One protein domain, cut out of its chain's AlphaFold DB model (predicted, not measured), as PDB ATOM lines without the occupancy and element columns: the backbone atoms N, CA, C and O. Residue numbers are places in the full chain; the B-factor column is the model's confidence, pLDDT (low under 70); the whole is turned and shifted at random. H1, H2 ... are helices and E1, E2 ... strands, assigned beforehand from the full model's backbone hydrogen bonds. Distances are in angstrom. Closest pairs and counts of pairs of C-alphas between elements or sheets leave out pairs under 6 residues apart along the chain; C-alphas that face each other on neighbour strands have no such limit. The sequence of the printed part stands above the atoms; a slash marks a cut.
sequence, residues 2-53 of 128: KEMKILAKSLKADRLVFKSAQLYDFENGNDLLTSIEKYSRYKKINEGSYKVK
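What this domain is: This is residues 2 to 53 of the 128 residues of the protein "SPASM domain-containing protein" of bioreactor metagenome (UniProt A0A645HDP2). Little regular structure is present: a small two-stranded hairpin, E1 and E2, lies toward one end of a rod-like outline and helix H1 toward the other, joined by a long winding stretch, residues 11 to 41. The 52 printed residues run H1, E1, E2; the sheet order is E1 - E2, antiparallel. The class is mixed, with 18 residues in named elements. The whole is loose, with a radius of gyration of the C-alphas of 14.2 A and spans of 42 by 17 by 16 A.

How they stand to each other: E1, residues 42 to 46, and E2, residues 49 to 52, form a hairpin, antiparallel at 147 degrees. C-alphas 44 and 50 face each other at 4.4 A. N 43 and O 51, 2.8 A, and N 51 and O 43, 2.9 A, are within hydrogen-bond range. H1, residues 2 to 10, is apart from E2; in H1 every O i to N i+4 pair is within hydrogen-bond range.

Where its parts are: H1 begins at C-alpha 2, (-24.330, -43.508, -8.931), and measures 12.5 A from first to last C-alpha. E1 measures 12.1 A and E2 10.8 A, ending at C-alpha 52, (-14.299, -32.530, -30.935).

The domain as a whole: The C-alphas of Lys 12 and Asn 46, the two farthest apart, are 42.4 A apart. The link from H1 to E1 is long, 31 residues; that from E1 to E2 is tight. The printed part has no cut, and no printed residue is under 70 in pLDDT.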
ATOM      1  N   LYS A   2     -24.365 -42.968 -10.309       94.38
ATOM      2  CA  LYS A   2     -24.330 -43.508  -8.931       94.38
ATOM      3  C   LYS A   2     -24.328 -45.043  -8.908       94.38
ATOM      4  O   LYS A   2     -23.489 -45.628  -8.237       94.38
ATOM      5  N   GLU A   3     -25.181 -45.667  -9.712       96.69
ATOM      6  CA  GLU A   3     -25.276 -47.129  -9.855       96.69
ATOM      7  C   GLU A   3     -23.949 -47.771 -10.265       96.69
ATOM      8  O   GLU A   3     -23.484 -48.678  -9.592       96.69
ATOM      9  N   MET A   4     -23.262 -47.232 -11.281       95.81
ATOM     10  CA  MET A   4     -21.941 -47.735 -11.687       95.81
ATOM     11  C   MET A   4     -20.898 -47.666 -10.566       95.81
ATOM     12  O   MET A   4     -20.046 -48.544 -10.470       95.81
ATOM     13  N   LYS A   5     -20.954 -46.641  -9.702       96.81
ATOM     14  CA  LYS A   5     -20.062 -46.547  -8.534       96.81
ATOM     15  C   LYS A   5     -20.395 -47.603  -7.479       96.81
ATOM     16  O   LYS A   5     -19.479 -48.160  -6.884       96.81
ATOM     17  N   ILE A   6     -21.685 -47.869  -7.257       98.25
ATOM     18  CA  ILE A   6     -22.146 -48.932  -6.353       98.25
ATOM     19  C   ILE A   6     -21.679 -50.291  -6.881       98.25
ATOM     20  O   ILE A   6     -21.074 -51.046  -6.127       98.25
ATOM     21  N   LEU A   7     -21.873 -50.551  -8.178       98.00
ATOM     22  CA  LEU A   7     -21.452 -51.787  -8.833       98.00
ATOM     23  C   LEU A   7     -19.933 -51.990  -8.767       98.00
ATOM     24  O   LEU A   7     -19.466 -53.060  -8.403       98.00
ATOM     25  N   ALA A   8     -19.141 -50.956  -9.060       98.25
ATOM     26  CA  ALA A   8     -17.685 -51.056  -8.959       98.25
ATOM     27  C   ALA A   8     -17.229 -51.416  -7.533       98.25
ATOM     28  O   ALA A   8     -16.326 -52.235  -7.366       98.25
ATOM     29  N   LYS A   9     -17.882 -50.853  -6.504       97.81
ATOM     30  CA  LYS A   9     -17.594 -51.174  -5.101       97.81
ATOM     31  C   LYS A   9     -18.020 -52.599  -4.737       97.81
ATOM     32  O   LYS A   9     -17.263 -53.279  -4.050       97.81
ATOM     33  N   SER A  10     -19.193 -53.056  -5.182       98.38
ATOM     34  CA  SER A  10     -19.671 -54.415  -4.882       98.38
ATOM     35  C   SER A  10     -18.808 -55.486  -5.547       98.38
ATOM     36  O   SER A  10     -18.520 -56.505  -4.925       98.38
ATOM     37  N   LEU A  11     -18.327 -55.220  -6.762       98.25
ATOM     38  CA  LEU A  11     -17.396 -56.084  -7.490       98.25
ATOM     39  C   LEU A  11     -15.947 -55.988  -6.989       98.25
ATOM     40  O   LEU A  11     -15.094 -56.705  -7.499       98.25
ATOM     41  N   LYS A  12     -15.657 -55.109  -6.017       98.12
ATOM     42  CA  LYS A  12     -14.298 -54.822  -5.525       98.12
ATOM     43  C   LYS A  12     -13.318 -54.453  -6.654       98.12
ATOM     44  O   LYS A  12     -12.155 -54.830  -6.609       98.12
ATOM     45  N   ALA A  13     -13.788 -53.724  -7.668       97.62
ATOM     46  CA  ALA A  13     -12.947 -53.299  -8.782       97.62
ATOM     47  C   ALA A  13     -11.893 -52.275  -8.326       97.62
ATOM     48  O   ALA A  13     -12.232 -51.311  -7.635       97.62
ATOM     49  N   ASP A  14     -10.647 -52.419  -8.788       97.81
ATOM     50  CA  ASP A  14      -9.545 -51.512  -8.427       97.81
ATOM     51  C   ASP A  14      -9.779 -50.073  -8.902       97.81
ATOM     52  O   ASP A  14      -9.360 -49.102  -8.267       97.81
ATOM     53  N   ARG A  15     -10.444 -49.910 -10.056       96.44
ATOM     54  CA  ARG A  15     -10.690 -48.596 -10.654       96.44
ATOM     55  C   ARG A  15     -11.961 -48.556 -11.491       96.44
ATOM     56  O   ARG A  15     -12.200 -49.409 -12.337       96.44
ATOM     57  N   LEU A  16     -12.709 -47.463 -11.344       95.75
ATOM     58  CA  LEU A  16     -13.806 -47.083 -12.234       95.75
ATOM     59  C   LEU A  16     -13.413 -45.842 -13.042       95.75
ATOM     60  O   LEU A  16     -13.065 -44.805 -12.476       95.75
ATOM     61  N   VAL A  17     -13.494 -45.938 -14.371       93.25
ATOM     62  CA  VAL A  17     -13.198 -44.831 -15.291       93.25
ATOM     63  C   VAL A  17     -14.379 -44.612 -16.224       93.25
ATOM     64  O   VAL A  17     -14.843 -45.538 -16.882       93.25
ATOM     65  N   PHE A  18     -14.819 -43.363 -16.333       91.44
ATOM     66  CA  PHE A  18     -15.819 -42.945 -17.310       91.44
ATOM     67  C   PHE A  18     -15.112 -42.363 -18.528       91.44
ATOM     68  O   PHE A  18     -14.484 -41.305 -18.444       91.44
ATOM     69  N   LYS A  19     -15.178 -43.078 -19.651       88.62
ATOM     70  CA  LYS A  19     -14.602 -42.632 -20.921       88.62
ATOM     71  C   LYS A  19     -15.658 -41.900 -21.742       88.62
ATOM     72  O   LYS A  19     -16.824 -42.279 -21.731       88.62
ATOM     73  N   SER A  20     -15.236 -40.871 -22.470       91.75
ATOM     74  CA  SER A  20     -16.093 -40.238 -23.466       91.75
ATOM     75  C   SER A  20     -16.151 -41.103 -24.727       91.75
ATOM     76  O   SER A  20     -15.113 -41.516 -25.266       91.75
ATOM     77  N   ALA A  21     -17.368 -41.371 -25.195       90.25
ATOM     78  CA  ALA A  21     -17.597 -42.142 -26.409       90.25
ATOM     79  C   ALA A  21     -16.980 -41.443 -27.631       90.25
ATOM     80  O   ALA A  21     -16.919 -40.212 -27.700       90.25
ATOM     81  N   GLN A  22     -16.482 -42.244 -28.568       89.69
ATOM     82  CA  GLN A  22     -16.175 -41.812 -29.927       89.69
ATOM     83  C   GLN A  22     -17.331 -42.296 -30.806       89.69
ATOM     84  O   GLN A  22     -17.576 -43.496 -30.885       89.69
ATOM     85  N   LEU A  23     -18.022 -41.357 -31.431       89.38
ATOM     86  CA  LEU A  23     -19.147 -41.554 -32.339       89.38
ATOM     87  C   LEU A  23     -18.751 -41.096 -33.745       89.38
ATOM     88  O   LEU A  23     -18.060 -40.081 -33.887       89.38
ATOM     89  N   TYR A  24     -19.182 -41.840 -34.758       85.06
ATOM     90  CA  TYR A  24     -19.179 -41.373 -36.144       85.06
ATOM     91  C   TYR A  24     -20.354 -40.411 -36.371       85.06
ATOM     92  O   TYR A  24     -21.297 -40.400 -35.572       85.06
ATOM     93  N   ASP A  25     -20.254 -39.580 -37.410       87.81
ATOM     94  CA  ASP A  25     -21.309 -38.664 -37.871       87.81
ATOM     95  C   ASP A  25     -21.891 -37.765 -36.770       87.81
ATOM     96  O   ASP A  25     -23.089 -37.524 -36.699       87.81
ATOM     97  N   PHE A  26     -21.047 -37.289 -35.855       91.81
ATOM     98  CA  PHE A  26     -21.493 -36.508 -34.698       91.81
ATOM     99  C   PHE A  26     -21.687 -35.023 -35.031       91.81
ATOM    100  O   PHE A  26     -22.289 -34.291 -34.242       91.81
ATOM    101  N   GLU A  27     -21.128 -34.558 -36.149       92.50
ATOM    102  CA  GLU A  27     -21.023 -33.153 -36.540       92.50
ATOM    103  C   GLU A  27     -22.390 -32.465 -36.625       92.50
ATOM    104  O   GLU A  27     -22.478 -31.285 -36.287       92.50
ATOM    105  N   ASN A  28     -23.434 -33.215 -36.999       93.25
ATOM    106  CA  ASN A  28     -24.825 -32.759 -37.121       93.25
ATOM    107  C   ASN A  28     -25.739 -33.297 -36.000       93.25
ATOM    108  O   ASN A  28     -26.963 -33.266 -36.113       93.25
ATOM    109  N   GLY A  29     -25.144 -33.802 -34.916       90.50
ATOM    110  CA  GLY A  29     -25.845 -34.531 -33.864       90.50
ATOM    111  C   GLY A  29     -25.728 -36.043 -34.037       90.50
ATOM    112  O   GLY A  29     -25.347 -36.539 -35.085       90.50
ATOM    113  N   ASN A  30     -26.002 -36.778 -32.965       92.88
ATOM    114  CA  ASN A  30     -26.039 -38.236 -32.938       92.88
ATOM    115  C   ASN A  30     -26.841 -38.645 -31.693       92.88
ATOM    116  O   ASN A  30     -26.632 -38.067 -30.624       92.88
ATOM    117  N   ASP A  31     -27.740 -39.620 -31.811       92.69
ATOM    118  CA  ASP A  31     -28.640 -40.035 -30.719       92.69
ATOM    119  C   ASP A  31     -27.890 -40.559 -29.484       92.69
ATOM    120  O   ASP A  31     -28.401 -40.534 -28.365       92.69
ATOM    121  N   LEU A  32     -26.641 -40.995 -29.667       93.06
ATOM    122  CA  LEU A  32     -25.763 -41.463 -28.597       93.06
ATOM    123  C   LEU A  32     -24.983 -40.326 -27.913       93.06
ATOM    124  O   LEU A  32     -24.165 -40.583 -27.020       93.06
ATOM    125  N   LEU A  33     -25.192 -39.065 -28.308       92.50
ATOM    126  CA  LEU A  33     -24.596 -37.923 -27.624       92.50
ATOM    127  C   LEU A  33     -25.157 -37.798 -26.208       92.50
ATOM    128  O   LEU A  33     -26.357 -37.695 -25.977       92.50
ATOM    129  N   THR A  34     -24.259 -37.722 -25.229       91.38
ATOM    130  CA  THR A  34     -24.662 -37.392 -23.865       91.38
ATOM    131  C   THR A  34     -24.993 -35.906 -23.748       91.38
ATOM    132  O   THR A  34     -24.222 -35.046 -24.178       91.38
ATOM    133  N   SER A  35     -26.100 -35.601 -23.074       89.75
ATOM    134  CA  SER A  35     -26.454 -34.242 -22.649       89.75
ATOM    135  C   SER A  35     -25.544 -33.709 -21.532       89.75
ATOM    136  O   SER A  35     -25.545 -32.513 -21.243       89.75
ATOM    137  N   ILE A  36     -24.732 -34.566 -20.899       91.75
ATOM    138  CA  ILE A  36     -23.853 -34.177 -19.796       91.75
ATOM    139  C   ILE A  36     -22.511 -33.702 -20.358       91.75
ATOM    140  O   ILE A  36     -21.609 -34.504 -20.621       91.75
ATOM    141  N   GLU A  37     -22.340 -32.384 -20.482       89.88
ATOM    142  CA  GLU A  37     -21.168 -31.780 -21.128       89.88
ATOM    143  C   GLU A  37     -19.834 -32.306 -20.573       89.88
ATOM    144  O   GLU A  37     -18.927 -32.616 -21.346       89.88
ATOM    145  N   LYS A  38     -19.723 -32.489 -19.250       89.69
ATOM    146  CA  LYS A  38     -18.518 -33.022 -18.588       89.69
ATOM    147  C   LYS A  38     -18.035 -34.361 -19.167       89.69
ATOM    148  O   LYS A  38     -16.830 -34.606 -19.181       89.69
ATOM    149  N   TYR A  39     -18.947 -35.220 -19.624       90.62
ATOM    150  CA  TYR A  39     -18.627 -36.551 -20.158       90.62
ATOM    151  C   TYR A  39     -18.674 -36.616 -21.687       90.62
ATOM    152  O   TYR A  39     -18.307 -37.638 -22.272       90.62
ATOM    153  N   SER A  40     -19.066 -35.526 -22.349       92.31
ATOM    154  CA  SER A  40     -19.079 -35.458 -23.806       92.31
ATOM    155  C   SER A  40     -17.681 -35.213 -24.373       92.31
ATOM    156  O   SER A  40     -16.971 -34.294 -23.943       92.31
ATOM    157  N   ARG A  41     -17.305 -36.005 -25.389       93.62
ATOM    158  CA  ARG A  41     -16.121 -35.774 -26.242       93.62
ATOM    159  C   ARG A  41     -16.266 -34.498 -27.077       93.62
ATOM    160  O   ARG A  41     -15.259 -33.894 -27.451       93.62
ATOM    161  N   TYR A  42     -17.504 -34.090 -27.336       94.38
ATOM    162  CA  TYR A  42     -17.854 -33.052 -28.292       94.38
ATOM    163  C   TYR A  42     -18.386 -31.804 -27.598       94.38
ATOM    164  O   TYR A  42     -19.022 -31.874 -26.544       94.38
ATOM    165  N   LYS A  43     -18.109 -30.643 -28.185       93.31
ATOM    166  CA  LYS A  43     -18.648 -29.345 -27.794       93.31
ATOM    167  C   LYS A  43     -19.645 -28.902 -28.854       93.31
ATOM    168  O   LYS A  43     -19.307 -28.891 -30.037       93.31
ATOM    169  N   LYS A  44     -20.841 -28.516 -28.414       92.75
ATOM    170  CA  LYS A  44     -21.843 -27.869 -29.262       92.75
ATOM    171  C   LYS A  44     -21.321 -26.489 -29.678       92.75
ATOM    172  O   LYS A  44     -20.833 -25.744 -28.826       92.75
ATOM    173  N   ILE A  45     -21.354 -26.188 -30.972       91.94
ATOM    174  CA  ILE A  45     -20.950 -24.885 -31.519       91.94
ATOM    175  C   ILE A  45     -22.195 -24.027 -31.715       91.94
ATOM    176  O   ILE A  45     -22.279 -22.952 -31.137       91.94
ATOM    177  N   ASN A  46     -23.169 -24.564 -32.454       89.38
ATOM    178  CA  ASN A  46     -24.448 -23.938 -32.791       89.38
ATOM    179  C   ASN A  46     -25.584 -24.948 -32.549       89.38
ATOM    180  O   ASN A  46     -25.341 -26.086 -32.133       89.38
ATOM    181  N   GLU A  47     -26.833 -24.572 -32.818       84.94
ATOM    182  CA  GLU A  47     -27.932 -25.543 -32.862       84.94
ATOM    183  C   GLU A  47     -27.619 -26.669 -33.859       84.94
ATOM    184  O   GLU A  47     -27.208 -26.419 -34.985       84.94
ATOM    185  N   GLY A  48     -27.706 -27.918 -33.394       84.00
ATOM    186  CA  GLY A  48     -27.398 -29.115 -34.186       84.00
ATOM    187  C   GLY A  48     -25.917 -29.396 -34.474       84.00
ATOM    188  O   GLY A  48     -25.599 -30.529 -34.803       84.00
ATOM    189  N   SER A  49     -24.999 -28.435 -34.305       92.62
ATOM    190  CA  SER A  49     -23.602 -28.604 -34.741       92.62
ATOM    191  C   SER A  49     -22.611 -28.864 -33.604       92.62
ATOM    192  O   SER A  49     -22.601 -28.151 -32.592       92.62
ATOM    193  N   TYR A  50     -21.719 -29.841 -33.794       93.94
ATOM    194  CA  TYR A  50     -20.735 -30.274 -32.798       93.94
ATOM    195  C   TYR A  50     -19.305 -30.351 -33.357       93.94
ATOM    196  O   TYR A  50     -19.083 -30.697 -34.512       93.94
ATOM    197  N   LYS A  51     -18.307 -30.102 -32.497       92.88
ATOM    198  CA  LYS A  51     -16.881 -30.389 -32.762       92.88
ATOM    199  C   LYS A  51     -16.227 -31.165 -31.632       92.88
ATOM    200  O   LYS A  51     -16.622 -31.042 -30.475       92.88
ATOM    201  N   VAL A  52     -15.167 -31.905 -31.943       93.12
ATOM    202  CA  VAL A  52     -14.299 -32.530 -30.935       93.12
ATOM    203  C   VAL A  52     -13.677 -31.453 -30.035       93.12
ATOM    204  O   VAL A  52     -13.248 -30.402 -30.512       93.12
ATOM    205  N   LYS A  53     -13.638 -31.695 -28.717       91.94
ATOM    206  CA  LYS A  53     -13.081 -30.742 -27.735       91.94
ATOM    207  C   LYS A  53     -11.557 -30.642 -27.757       91.94
ATOM    208  O   LYS A  53     -11.015 -29.593 -27.426       91.94
TER     209      LYS A  53